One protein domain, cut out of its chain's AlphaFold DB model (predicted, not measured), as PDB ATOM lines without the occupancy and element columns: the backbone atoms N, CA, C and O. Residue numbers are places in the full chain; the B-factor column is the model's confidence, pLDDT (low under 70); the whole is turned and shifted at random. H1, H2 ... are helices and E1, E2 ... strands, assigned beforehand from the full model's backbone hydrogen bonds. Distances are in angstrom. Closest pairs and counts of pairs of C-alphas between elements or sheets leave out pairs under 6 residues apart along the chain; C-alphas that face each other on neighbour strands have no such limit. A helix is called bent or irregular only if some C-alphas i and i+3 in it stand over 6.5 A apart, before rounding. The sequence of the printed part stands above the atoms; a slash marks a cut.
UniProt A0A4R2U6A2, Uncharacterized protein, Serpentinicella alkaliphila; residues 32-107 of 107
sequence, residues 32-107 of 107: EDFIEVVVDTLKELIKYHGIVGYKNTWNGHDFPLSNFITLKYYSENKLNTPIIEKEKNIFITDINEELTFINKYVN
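What this domain is: This is residues 32 to 107 of the 107 residues of an uncharacterized protein of Serpentinicella alkaliphila (UniProt A0A4R2U6A2). A small two-stranded hairpin, E1 and E2, makes one end of the model, and a helical hairpin of H1 and H2 lies toward the other, with H3 crossing H2. H1 kinks sharply near residue 50. The printed part has 76 residues, in the order H1, H2, E1, E2, H3, with an antiparallel sheet E1 - E2; the class is mostly helix. It is only just compact, close to loose, with a radius of gyration of the C-alphas of 13.7 A and spans of 38 by 28 by 22 A.

How they stand to each other: Look first at E1, residues 84 to 87, and E2, residues 90 to 92, an antiparallel hairpin at 145 degrees; N 84 and O 92 are 3.0 A apart, within hydrogen-bond range. E1 is apart from H3, residues 95 to 106. H3 touches H2, residues 65 to 77, about perpendicular at 87 degrees, closest at the C-alphas of Ile 69 and Glu 98, 6.7 A. With residues 32 to 42 alone, H1, residues 32 to 57, touches H2, opposite ways at a shallow tilt of 29 degrees, closest at the C-alphas of Val 39 and Lys 72, 6.3 A. H1 and H3 only just touch, with 3 pairs of C-alphas within 8 A, closest at Lys 47 and Val 106, 6.6 A. The helix packing is only just mostly crossed. Every O i to N i+4 pair is within hydrogen-bond range in H2, against 18 of 22 in H1 and 7 of 8 in H3.

Where its parts are: Find C-alpha 32 at (-18.203, -14.034, 17.116); H1 runs 28.5 A from there. It is irregular, C-alphas 48 and 51 being 9.4 A apart. H2 spans 18.0 A, and H3 16.5 A to C-alpha 106 at (-0.745, -23.513, 28.942).

The domain as a whole: The farthest C-alphas, Tyr 48 and Lys 88, are 39.8 A apart. The printed part has no cut and no long link. Residues 105 to 107 have pLDDT under 70.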
ATOM      1  N   GLU A  32     -19.457 -14.368  16.440       90.69
ATOM      2  CA  GLU A  32     -18.203 -14.034  17.116       90.69
ATOM      3  C   GLU A  32     -18.266 -14.345  18.612       90.69
ATOM      4  O   GLU A  32     -17.367 -15.019  19.111       90.69
ATOM      5  N   ASP A  33     -19.359 -13.967  19.284       91.19
ATOM      6  CA  ASP A  33     -19.587 -14.299  20.698       91.19
ATOM      7  C   ASP A  33     -19.578 -15.822  20.910       91.19
ATOM      8  O   ASP A  33     -18.994 -16.332  21.865       91.19
ATOM      9  N   PHE A  34     -20.195 -16.575  19.991       91.94
ATOM     10  CA  PHE A  34     -20.181 -18.037  20.040       91.94
ATOM     11  C   PHE A  34     -18.761 -18.601  19.927       91.94
ATOM     12  O   PHE A  34     -18.382 -19.476  20.706       91.94
ATOM     13  N   ILE A  35     -17.966 -18.100  18.979       91.94
ATOM     14  CA  ILE A  35     -16.586 -18.555  18.785       91.94
ATOM     15  C   ILE A  35     -15.740 -18.254  20.023       91.94
ATOM     16  O   ILE A  35     -14.958 -19.112  20.429       91.94
ATOM     17  N   GLU A  36     -15.906 -17.086  20.644       91.81
ATOM     18  CA  GLU A  36     -15.205 -16.732  21.885       91.81
ATOM     19  C   GLU A  36     -15.534 -17.708  23.019       91.81
ATOM     20  O   GLU A  36     -14.618 -18.291  23.603       91.81
ATOM     21  N   VAL A  37     -16.821 -17.992  23.248       93.12
ATOM     22  CA  VAL A  37     -17.257 -18.954  24.273       93.12
ATOM     23  C   VAL A  37     -16.717 -20.359  24.001       93.12
ATOM     24  O   VAL A  37     -16.228 -21.020  24.920       93.12
ATOM     25  N   VAL A  38     -16.763 -20.828  22.750       92.94
ATOM     26  CA  VAL A  38     -16.224 -22.146  22.370       92.94
ATOM     27  C   VAL A  38     -14.722 -22.206  22.628       92.94
ATOM     28  O   VAL A  38     -14.236 -23.159  23.237       92.94
ATOM     29  N   VAL A  39     -13.981 -21.193  22.185       92.19
ATOM     30  CA  VAL A  39     -12.529 -21.114  22.361       92.19
ATOM     31  C   VAL A  39     -12.158 -21.101  23.842       92.19
ATOM     32  O   VAL A  39     -11.237 -21.817  24.235       92.19
ATOM     33  N   ASP A  40     -12.859 -20.330  24.669       91.44
ATOM     34  CA  ASP A  40     -12.578 -20.246  26.102       91.44
ATOM     35  C   ASP A  40     -12.920 -21.545  26.835       91.44
ATOM     36  O   ASP A  40     -12.098 -22.046  27.604       91.44
ATOM     37  N   THR A  41     -14.045 -22.174  26.496       92.44
ATOM     38  CA  THR A  41     -14.413 -23.491  27.040       92.44
ATOM     39  C   THR A  41     -13.365 -24.551  26.687       92.44
ATOM     40  O   THR A  41     -12.943 -25.332  27.540       92.44
ATOM     41  N   LEU A  42     -12.885 -24.574  25.436       90.88
ATOM     42  CA  LEU A  42     -11.837 -25.506  25.011       90.88
ATOM     43  C   LEU A  42     -10.512 -25.263  25.745       90.88
ATOM     44  O   LEU A  42      -9.816 -26.228  26.065       90.88
ATOM     45  N   LYS A  43     -10.162 -24.009  26.062       89.12
ATOM     46  CA  LYS A  43      -8.971 -23.716  26.879       89.12
ATOM     47  C   LYS A  43      -9.091 -24.305  28.276       89.12
ATOM     48  O   LYS A  43      -8.141 -24.931  28.737       89.12
ATOM     49  N   GLU A  44     -10.223 -24.105  28.948       91.00
ATOM     50  CA  GLU A  44     -10.452 -24.657  30.289       91.00
ATOM     51  C   GLU A  44     -10.342 -26.184  30.282       91.00
ATOM     52  O   GLU A  44      -9.682 -26.772  31.139       91.00
ATOM     53  N   LEU A  45     -10.897 -26.814  29.251       90.38
ATOM     54  CA  LEU A  45     -10.858 -28.257  29.047       90.38
ATOM     55  C   LEU A  45      -9.425 -28.790  28.891       90.38
ATOM     56  O   LEU A  45      -9.060 -29.769  29.547       90.38
ATOM     57  N   ILE A  46      -8.589 -28.134  28.071       88.62
ATOM     58  CA  ILE A  46      -7.169 -28.497  27.922       88.62
ATOM     59  C   ILE A  46      -6.403 -28.230  29.219       88.62
ATOM     60  O   ILE A  46      -5.580 -29.058  29.602       88.62
ATOM     61  N   LYS A  47      -6.647 -27.106  29.905       89.31
ATOM     62  CA  LYS A  47      -5.982 -26.785  31.180       89.31
ATOM     63  C   LYS A  47      -6.286 -27.826  32.253       89.31
ATOM     64  O   LYS A  47      -5.403 -28.170  33.032       89.31
ATOM     65  N   TYR A  48      -7.517 -28.323  32.281       91.50
ATOM     66  CA  TYR A  48      -7.952 -29.295  33.272       91.50
ATOM     67  C   TYR A  48      -7.454 -30.715  32.967       91.50
ATOM     68  O   TYR A  48      -6.915 -31.382  33.847       91.50
ATOM     69  N   HIS A  49      -7.609 -31.192  31.728       90.94
ATOM     70  CA  HIS A  49      -7.286 -32.580  31.376       90.94
ATOM     71  C   HIS A  49      -5.877 -32.777  30.800       90.94
ATOM     72  O   HIS A  49      -5.346 -33.889  30.822       90.94
ATOM     73  N   GLY A  50      -5.280 -31.737  30.222       89.06
ATOM     74  CA  GLY A  50      -4.187 -31.871  29.262       89.06
ATOM     75  C   GLY A  50      -4.630 -32.568  27.966       89.06
ATOM     76  O   GLY A  50      -5.647 -33.258  27.913       89.06
ATOM     77  N   ILE A  51      -3.836 -32.435  26.900       87.00
ATOM     78  CA  ILE A  51      -4.145 -33.050  25.593       87.00
ATOM     79  C   ILE A  51      -4.197 -34.584  25.701       87.00
ATOM     80  O   ILE A  51      -5.108 -35.219  25.175       87.00
ATOM     81  N   VAL A  52      -3.243 -35.185  26.421       87.81
ATOM     82  CA  VAL A  52      -3.166 -36.646  26.598       87.81
ATOM     83  C   VAL A  52      -4.274 -37.159  27.522       87.81
ATOM     84  O   VAL A  52      -4.880 -38.190  27.241       87.81
ATOM     85  N   GLY A  53      -4.569 -36.443  28.613       90.25
ATOM     86  CA  GLY A  53      -5.606 -36.852  29.562       90.25
ATOM     87  C   GLY A  53      -7.017 -36.720  28.990       90.25
ATOM     88  O   GLY A  53      -7.865 -37.561  29.292       90.25
ATOM     89  N   TYR A  54      -7.247 -35.750  28.097       91.06
ATOM     90  CA  TYR A  54      -8.527 -35.560  27.412       91.06
ATOM     91  C   TYR A  54      -9.020 -36.852  26.751       91.06
ATOM     92  O   TYR A  54     -10.161 -37.264  26.959       91.06
ATOM     93  N   LYS A  55      -8.135 -37.549  26.028       89.44
ATOM     94  CA  LYS A  55      -8.462 -38.790  25.316       89.44
ATOM     95  C   LYS A  55      -9.036 -39.874  26.231       89.44
ATOM     96  O   LYS A  55      -9.959 -40.593  25.845       89.44
ATOM     97  N   ASN A  56      -8.508 -39.978  27.449       88.31
ATOM     98  CA  ASN A  56      -8.955 -40.970  28.427       88.31
ATOM     99  C   ASN A  56     -10.337 -40.635  28.999       88.31
ATOM    100  O   ASN A  56     -11.087 -41.541  29.350       88.31
ATOM    101  N   THR A  57     -10.686 -39.349  29.089       87.88
ATOM    102  CA  THR A  57     -12.010 -38.902  29.542       87.88
ATOM    103  C   THR A  57     -13.065 -39.058  28.448       87.88
ATOM    104  O   THR A  57     -14.179 -39.492  28.724       87.88
ATOM    105  N   TRP A  58     -12.718 -38.753  27.198       84.62
ATOM    106  CA  TRP A  58     -13.671 -38.664  26.089       84.62
ATOM    107  C   TRP A  58     -13.715 -39.926  25.223       84.62
ATOM    108  O   TRP A  58     -13.756 -39.847  24.001       84.62
ATOM    109  N   ASN A  59     -13.713 -41.103  25.855       81.88
ATOM    110  CA  ASN A  59     -13.866 -42.411  25.197       81.88
ATOM    111  C   ASN A  59     -12.962 -42.614  23.960       81.88
ATOM    112  O   ASN A  59     -13.395 -43.121  22.926       81.88
ATOM    113  N   GLY A  60     -11.700 -42.186  24.043       81.88
ATOM    114  CA  GLY A  60     -10.724 -42.374  22.970       81.88
ATOM    115  C   GLY A  60     -10.717 -41.291  21.890       81.88
ATOM    116  O   GLY A  60      -9.878 -41.369  20.991       81.88
ATOM    117  N   HIS A  61     -11.580 -40.275  21.975       87.31
ATOM    118  CA  HIS A  61     -11.532 -39.132  21.067       87.31
ATOM    119  C   HIS A  61     -10.362 -38.206  21.410       87.31
ATOM    120  O   HIS A  61     -10.237 -37.722  22.535       87.31
ATOM    121  N   ASP A  62      -9.508 -37.946  20.420       89.94
ATOM    122  CA  ASP A  62      -8.411 -36.995  20.564       89.94
ATOM    123  C   ASP A  62      -8.947 -35.567  20.703       89.94
ATOM    124  O   ASP A  62      -9.983 -35.203  20.136       89.94
ATOM    125  N   PHE A  63      -8.224 -34.742  21.460       90.19
ATOM    126  CA  PHE A  63      -8.535 -33.322  21.533       90.19
ATOM    127  C   PHE A  63      -8.390 -32.698  20.130       90.19
ATOM    128  O   PHE A  63      -7.347 -32.900  19.496       90.19
ATOM    129  N   PRO A  64      -9.379 -31.933  19.625       90.75
ATOM    130  CA  PRO A  64      -9.371 -31.398  18.262       90.75
ATOM    131  C   PRO A  64      -8.435 -30.182  18.134       90.75
ATOM    132  O   PRO A  64      -8.872 -29.048  17.927       90.75
ATOM    133  N   LEU A  65      -7.127 -30.417  18.271       90.19
ATOM    134  CA  LEU A  65      -6.102 -29.380  18.394       90.19
ATOM    135  C   LEU A  65      -6.037 -28.449  17.175       90.19
ATOM    136  O   LEU A  65      -6.010 -27.233  17.339       90.19
ATOM    137  N   SER A  66      -6.070 -29.000  15.960       90.25
ATOM    138  CA  SER A  66      -6.049 -28.219  14.714       90.25
ATOM    139  C   SER A  66      -7.248 -27.270  14.602       90.25
ATOM    140  O   SER A  66      -7.099 -26.098  14.244       90.25
ATOM    141  N   ASN A  67      -8.443 -27.752  14.953       91.38
ATOM    142  CA  ASN A  67      -9.667 -26.951  14.936       91.38
ATOM    143  C   ASN A  67      -9.613 -25.864  16.011       91.38
ATOM    144  O   ASN A  67      -9.973 -24.723  15.737       91.38
ATOM    145  N   PHE A  68      -9.123 -26.196  17.207       90.81
ATOM    146  CA  PHE A  68      -8.915 -25.224  18.276       90.81
ATOM    147  C   PHE A  68      -7.965 -24.097  17.847       90.81
ATOM    148  O   PHE A  68      -8.312 -22.926  17.998       90.81
ATOM    149  N   ILE A  69      -6.812 -24.429  17.256       90.19
ATOM    150  CA  ILE A  69      -5.850 -23.439  16.747       90.19
ATOM    151  C   ILE A  69      -6.505 -22.549  15.687       90.19
ATOM    152  O   ILE A  69      -6.390 -21.328  15.755       90.19
ATOM    153  N   THR A  70      -7.252 -23.143  14.754       90.88
ATOM    154  CA  THR A  70      -7.940 -22.407  13.681       90.88
ATOM    155  C   THR A  70      -8.978 -21.431  14.228       90.88
ATOM    156  O   THR A  70      -8.981 -20.251  13.877       90.88
ATOM    157  N   LEU A  71      -9.839 -21.903  15.133       90.50
ATOM    158  CA  LEU A  71     -10.839 -21.066  15.796       90.50
ATOM    159  C   LEU A  71     -10.185 -19.956  16.607       90.50
ATOM    160  O   LEU A  71     -10.695 -18.836  16.653       90.50
ATOM    161  N   LYS A  72      -9.037 -20.239  17.224       87.00
ATOM    162  CA  LYS A  72      -8.334 -19.238  18.006       87.00
ATOM    163  C   LYS A  72      -7.692 -18.170  17.135       87.00
ATOM    164  O   LYS A  72      -7.845 -16.988  17.441       87.00
ATOM    165  N   TYR A  73      -7.024 -18.575  16.060       89.19
ATOM    166  CA  TYR A  73      -6.463 -17.652  15.083       89.19
ATOM    167  C   TYR A  73      -7.556 -16.722  14.547       89.19
ATOM    168  O   TYR A  73      -7.374 -15.505  14.518       89.19
ATOM    169  N   TYR A  74      -8.726 -17.280  14.227       89.94
ATOM    170  CA  TYR A  74      -9.888 -16.499  13.825       89.94
ATOM    171  C   TYR A  74     -10.392 -15.565  14.931       89.94
ATOM    172  O   TYR A  74     -10.643 -14.392  14.674       89.94
ATOM    173  N   SER A  75     -10.501 -16.039  16.172       88.44
ATOM    174  CA  SER A  75     -10.928 -15.221  17.315       88.44
ATOM    175  C   SER A  75     -10.027 -13.995  17.531       88.44
ATOM    176  O   SER A  75     -10.551 -12.919  17.813       88.44
ATOM    177  N   GLU A  76      -8.702 -14.116  17.366       86.56
ATOM    178  CA  GLU A  76      -7.757 -13.006  17.596       86.56
ATOM    179  C   GLU A  76      -7.568 -12.092  16.385       86.56
ATOM    180  O   GLU A  76      -7.481 -10.876  16.544       86.56
ATOM    181  N   ASN A  77      -7.510 -12.662  15.182       87.56
ATOM    182  CA  ASN A  77      -7.149 -11.918  13.973       87.56
ATOM    183  C   ASN A  77      -8.357 -11.574  13.099       87.56
ATOM    184  O   ASN A  77      -8.227 -10.787  12.166       87.56
ATOM    185  N   LYS A  78      -9.520 -12.191  13.362       87.62
ATOM    186  CA  LYS A  78     -10.724 -12.148  12.512       87.62
ATOM    187  C   LYS A  78     -10.428 -12.571  11.061       87.62
ATOM    188  O   LYS A  78     -11.070 -12.121  10.115       87.62
ATOM    189  N   LEU A  79      -9.444 -13.460  10.902       85.62
ATOM    190  CA  LEU A  79      -8.939 -13.998   9.640       85.62
ATOM    191  C   LEU A  79      -8.801 -15.518   9.739       85.62
ATOM    192  O   LEU A  79      -8.684 -16.067  10.829       85.62
ATOM    193  N   ASN A  80      -8.793 -16.202   8.598       84.94
ATOM    194  CA  ASN A  80      -8.493 -17.632   8.560       84.94
ATOM    195  C   ASN A  80      -7.003 -17.877   8.810       84.94
ATOM    196  O   ASN A  80      -6.171 -17.040   8.452       84.94
ATOM    197  N   THR A  81      -6.679 -19.047   9.366       85.88
ATOM    198  CA  THR A  81      -5.296 -19.514   9.506       85.88
ATOM    199  C   THR A  81      -4.574 -19.438   8.155       85.88
ATOM    200  O   THR A  81      -5.145 -19.868   7.145       85.88
ATOM    201  N   PRO A  82      -3.340 -18.912   8.103       85.56
ATOM    202  CA  PRO A  82      -2.572 -18.832   6.871       85.56
ATOM    203  C   PRO A  82      -2.138 -20.239   6.445       85.56
ATOM    204  O   PRO A  82      -1.202 -20.816   6.989       85.56
ATOM    205  N   ILE A  83      -2.847 -20.794   5.463       89.19
ATOM    206  CA  ILE A  83      -2.533 -22.082   4.841       89.19
ATOM    207  C   ILE A  83      -1.996 -21.802   3.441       89.19
ATOM    208  O   ILE A  83      -2.651 -21.128   2.643       89.19
ATOM    209  N   ILE A  84      -0.808 -22.319   3.139       91.81
ATOM    210  CA  ILE A  84      -0.130 -22.109   1.856       91.81
ATOM    211  C   ILE A  84      -0.073 -23.439   1.109       91.81
ATOM    212  O   ILE A  84       0.411 -24.431   1.647       91.81
ATOM    213  N   GLU A  85      -0.524 -23.469  -0.142       93.31
ATOM    214  CA  GLU A  85      -0.283 -24.609  -1.032       93.31
ATOM    215  C   GLU A  85       1.130 -24.485  -1.626       93.31
ATOM    216  O   GLU A  85       1.406 -23.586  -2.420       93.31
ATOM    217  N   LYS A  86       2.054 -25.353  -1.197       91.31
ATOM    218  CA  LYS A  86       3.457 -25.347  -1.648       91.31
ATOM    219  C   LYS A  86       3.629 -26.093  -2.971       91.31
ATOM    220  O   LYS A  86       4.399 -25.678  -3.832       91.31
ATOM    221  N   GLU A  87       2.915 -27.202  -3.110       93.12
ATOM    222  CA  GLU A  87       2.847 -28.054  -4.298       93.12
ATOM    223  C   GLU A  87       1.408 -28.557  -4.432       93.12
ATOM    224  O   GLU A  87       0.627 -28.431  -3.492       93.12
ATOM    225  N   LYS A  88       1.051 -29.155  -5.573       93.06
ATOM    226  CA  LYS A  88      -0.313 -29.638  -5.818       93.06
ATOM    227  C   LYS A  88      -0.790 -30.553  -4.681       93.06
ATOM    228  O   LYS A  88      -0.261 -31.653  -4.521       93.06
ATOM    229  N   ASN A  89      -1.825 -30.126  -3.958       90.12
ATOM    230  CA  ASN A  89      -2.385 -30.800  -2.778       90.12
ATOM    231  C   ASN A  89      -1.421 -30.945  -1.579       90.12
ATOM    232  O   ASN A  89      -1.650 -31.794  -0.715       90.12
ATOM    233  N   ILE A  90      -0.358 -30.141  -1.501       91.56
ATOM    234  CA  ILE A  90       0.544 -30.067  -0.344       91.56
ATOM    235  C   ILE A  90       0.361 -28.711   0.326       91.56
ATOM    236  O   ILE A  90       0.832 -27.688  -0.169       91.56
ATOM    237  N   PHE A  91      -0.289 -28.731   1.485       91.62
ATOM    238  CA  PHE A  91      -0.572 -27.548   2.287       91.62
ATOM    239  C   PHE A  91       0.390 -27.462   3.470       91.62
ATOM    240  O   PHE A  91       0.662 -28.468   4.126       91.62
ATOM    241  N   ILE A  92       0.900 -26.264   3.740       91.94
ATOM    242  CA  ILE A  92       1.785 -25.976   4.867       91.94
ATOM    243  C   ILE A  92       1.220 -24.839   5.720       91.94
ATOM    244  O   ILE A  92       0.548 -23.937   5.211       91.94
ATOM    245  N   THR A  93       1.541 -24.887   7.006       91.00
ATOM    246  CA  THR A  93       1.299 -23.855   8.022       91.00
ATOM    247  C   THR A  93       2.605 -23.591   8.779       91.00
ATOM    248  O   THR A  93       3.544 -24.393   8.706       91.00
ATOM    249  N   ASP A  94       2.705 -22.459   9.482       89.88
ATOM    250  CA  ASP A  94       3.856 -22.180  10.346       89.88
ATOM    251  C   ASP A  94       3.649 -22.784  11.741       89.88
ATOM    252  O   ASP A  94       2.925 -22.250  12.583       89.88
ATOM    253  N   ILE A  95       4.341 -23.891  12.010       88.31
ATOM    254  CA  ILE A  95       4.282 -24.583  13.301       88.31
ATOM    255  C   ILE A  95       4.729 -23.703  14.481       88.31
ATOM    256  O   ILE A  95       4.287 -23.918  15.608       88.31
ATOM    257  N   ASN A  96       5.582 -22.696  14.268       89.69
ATOM    258  CA  ASN A  96       6.016 -21.812  15.353       89.69
ATOM    259  C   ASN A  96       4.897 -20.859  15.773       89.69
ATOM    260  O   ASN A  96       4.752 -20.570  16.966       89.69
ATOM    261  N   GLU A  97       4.083 -20.399  14.823       85.62
ATOM    262  CA  GLU A  97       2.878 -19.631  15.134       85.62
ATOM    263  C   GLU A  97       1.890 -20.500  15.919       85.62
ATOM    264  O   GLU A  97       1.427 -20.095  16.986       85.62
ATOM    265  N   GLU A  98       1.648 -21.734  15.470       88.00
ATOM    266  CA  GLU A  98       0.778 -22.696  16.162       88.00
ATOM    267  C   GLU A  98       1.228 -22.955  17.610       88.00
ATOM    268  O   GLU A  98       0.424 -22.884  18.546       88.00
ATOM    269  N   LEU A  99       2.525 -23.197  17.822       85.88
ATOM    270  CA  LEU A  99       3.105 -23.397  19.153       85.88
ATOM    271  C   LEU A  99       3.024 -22.139  20.019       85.88
ATOM    272  O   LEU A  99       2.814 -22.243  21.228       85.88
ATOM    273  N   THR A 100       3.157 -20.953  19.424       85.38
ATOM    274  CA  THR A 100       2.984 -19.680  20.135       85.38
ATOM    275  C   THR A 100       1.561 -19.549  20.663       85.38
ATOM    276  O   THR A 100       1.374 -19.194  21.831       85.38
ATOM    277  N   PHE A 101       0.559 -19.907  19.853       79.56
ATOM    278  CA  PHE A 101      -0.822 -19.964  20.319       79.56
ATOM    279  C   PHE A 101      -0.950 -20.953  21.475       79.56
ATOM    280  O   PHE A 101      -1.394 -20.549  22.542       79.56
ATOM    281  N   ILE A 102      -0.498 -22.200  21.330       82.75
ATOM    282  CA  ILE A 102      -0.598 -23.204  22.403       82.75
ATOM    283  C   ILE A 102       0.061 -22.707  23.704       82.75
ATOM    284  O   ILE A 102      -0.578 -22.720  24.756       82.75
ATOM    285  N   ASN A 103       1.296 -22.206  23.645       82.19
ATOM    286  CA  ASN A 103       2.051 -21.760  24.821       82.19
ATOM    287  C   ASN A 103       1.401 -20.588  25.563       82.19
ATOM    288  O   ASN A 103       1.508 -20.511  26.788       82.19
ATOM    289  N   LYS A 104       0.701 -19.698  24.853       76.81
ATOM    290  CA  LYS A 104      -0.084 -18.615  25.463       76.81
ATOM    291  C   LYS A 104      -1.229 -19.141  26.341       76.81
ATOM    292  O   LYS A 104      -1.724 -18.398  27.182       76.81
ATOM    293  N   TYR A 105      -1.664 -20.391  26.157       69.12
ATOM    294  CA  TYR A 105      -2.788 -20.975  26.901       69.12
ATOM    295  C   TYR A 105      -2.389 -21.972  27.976       69.12
ATOM    296  O   TYR A 105      -3.198 -22.216  28.863       69.12
ATOM    297  N   VAL A 106      -1.201 -22.570  27.906       65.62
ATOM    298  CA  VAL A 106      -0.745 -23.513  28.942       65.62
ATOM    299  C   VAL A 106      -0.086 -22.781  30.121       65.62
ATOM    300  O   VAL A 106      -0.011 -23.348  31.208       65.62
ATOM    301  N   ASN A 107       0.326 -21.520  29.930       57.09
ATOM    302  CA  ASN A 107       0.881 -20.653  30.976       57.09
ATOM    303  C   ASN A 107      -0.158 -19.709  31.598       57.09
ATOM    304  O   ASN A 107      -1.179 -19.399  30.936       57.09
TER     305      ASN A 107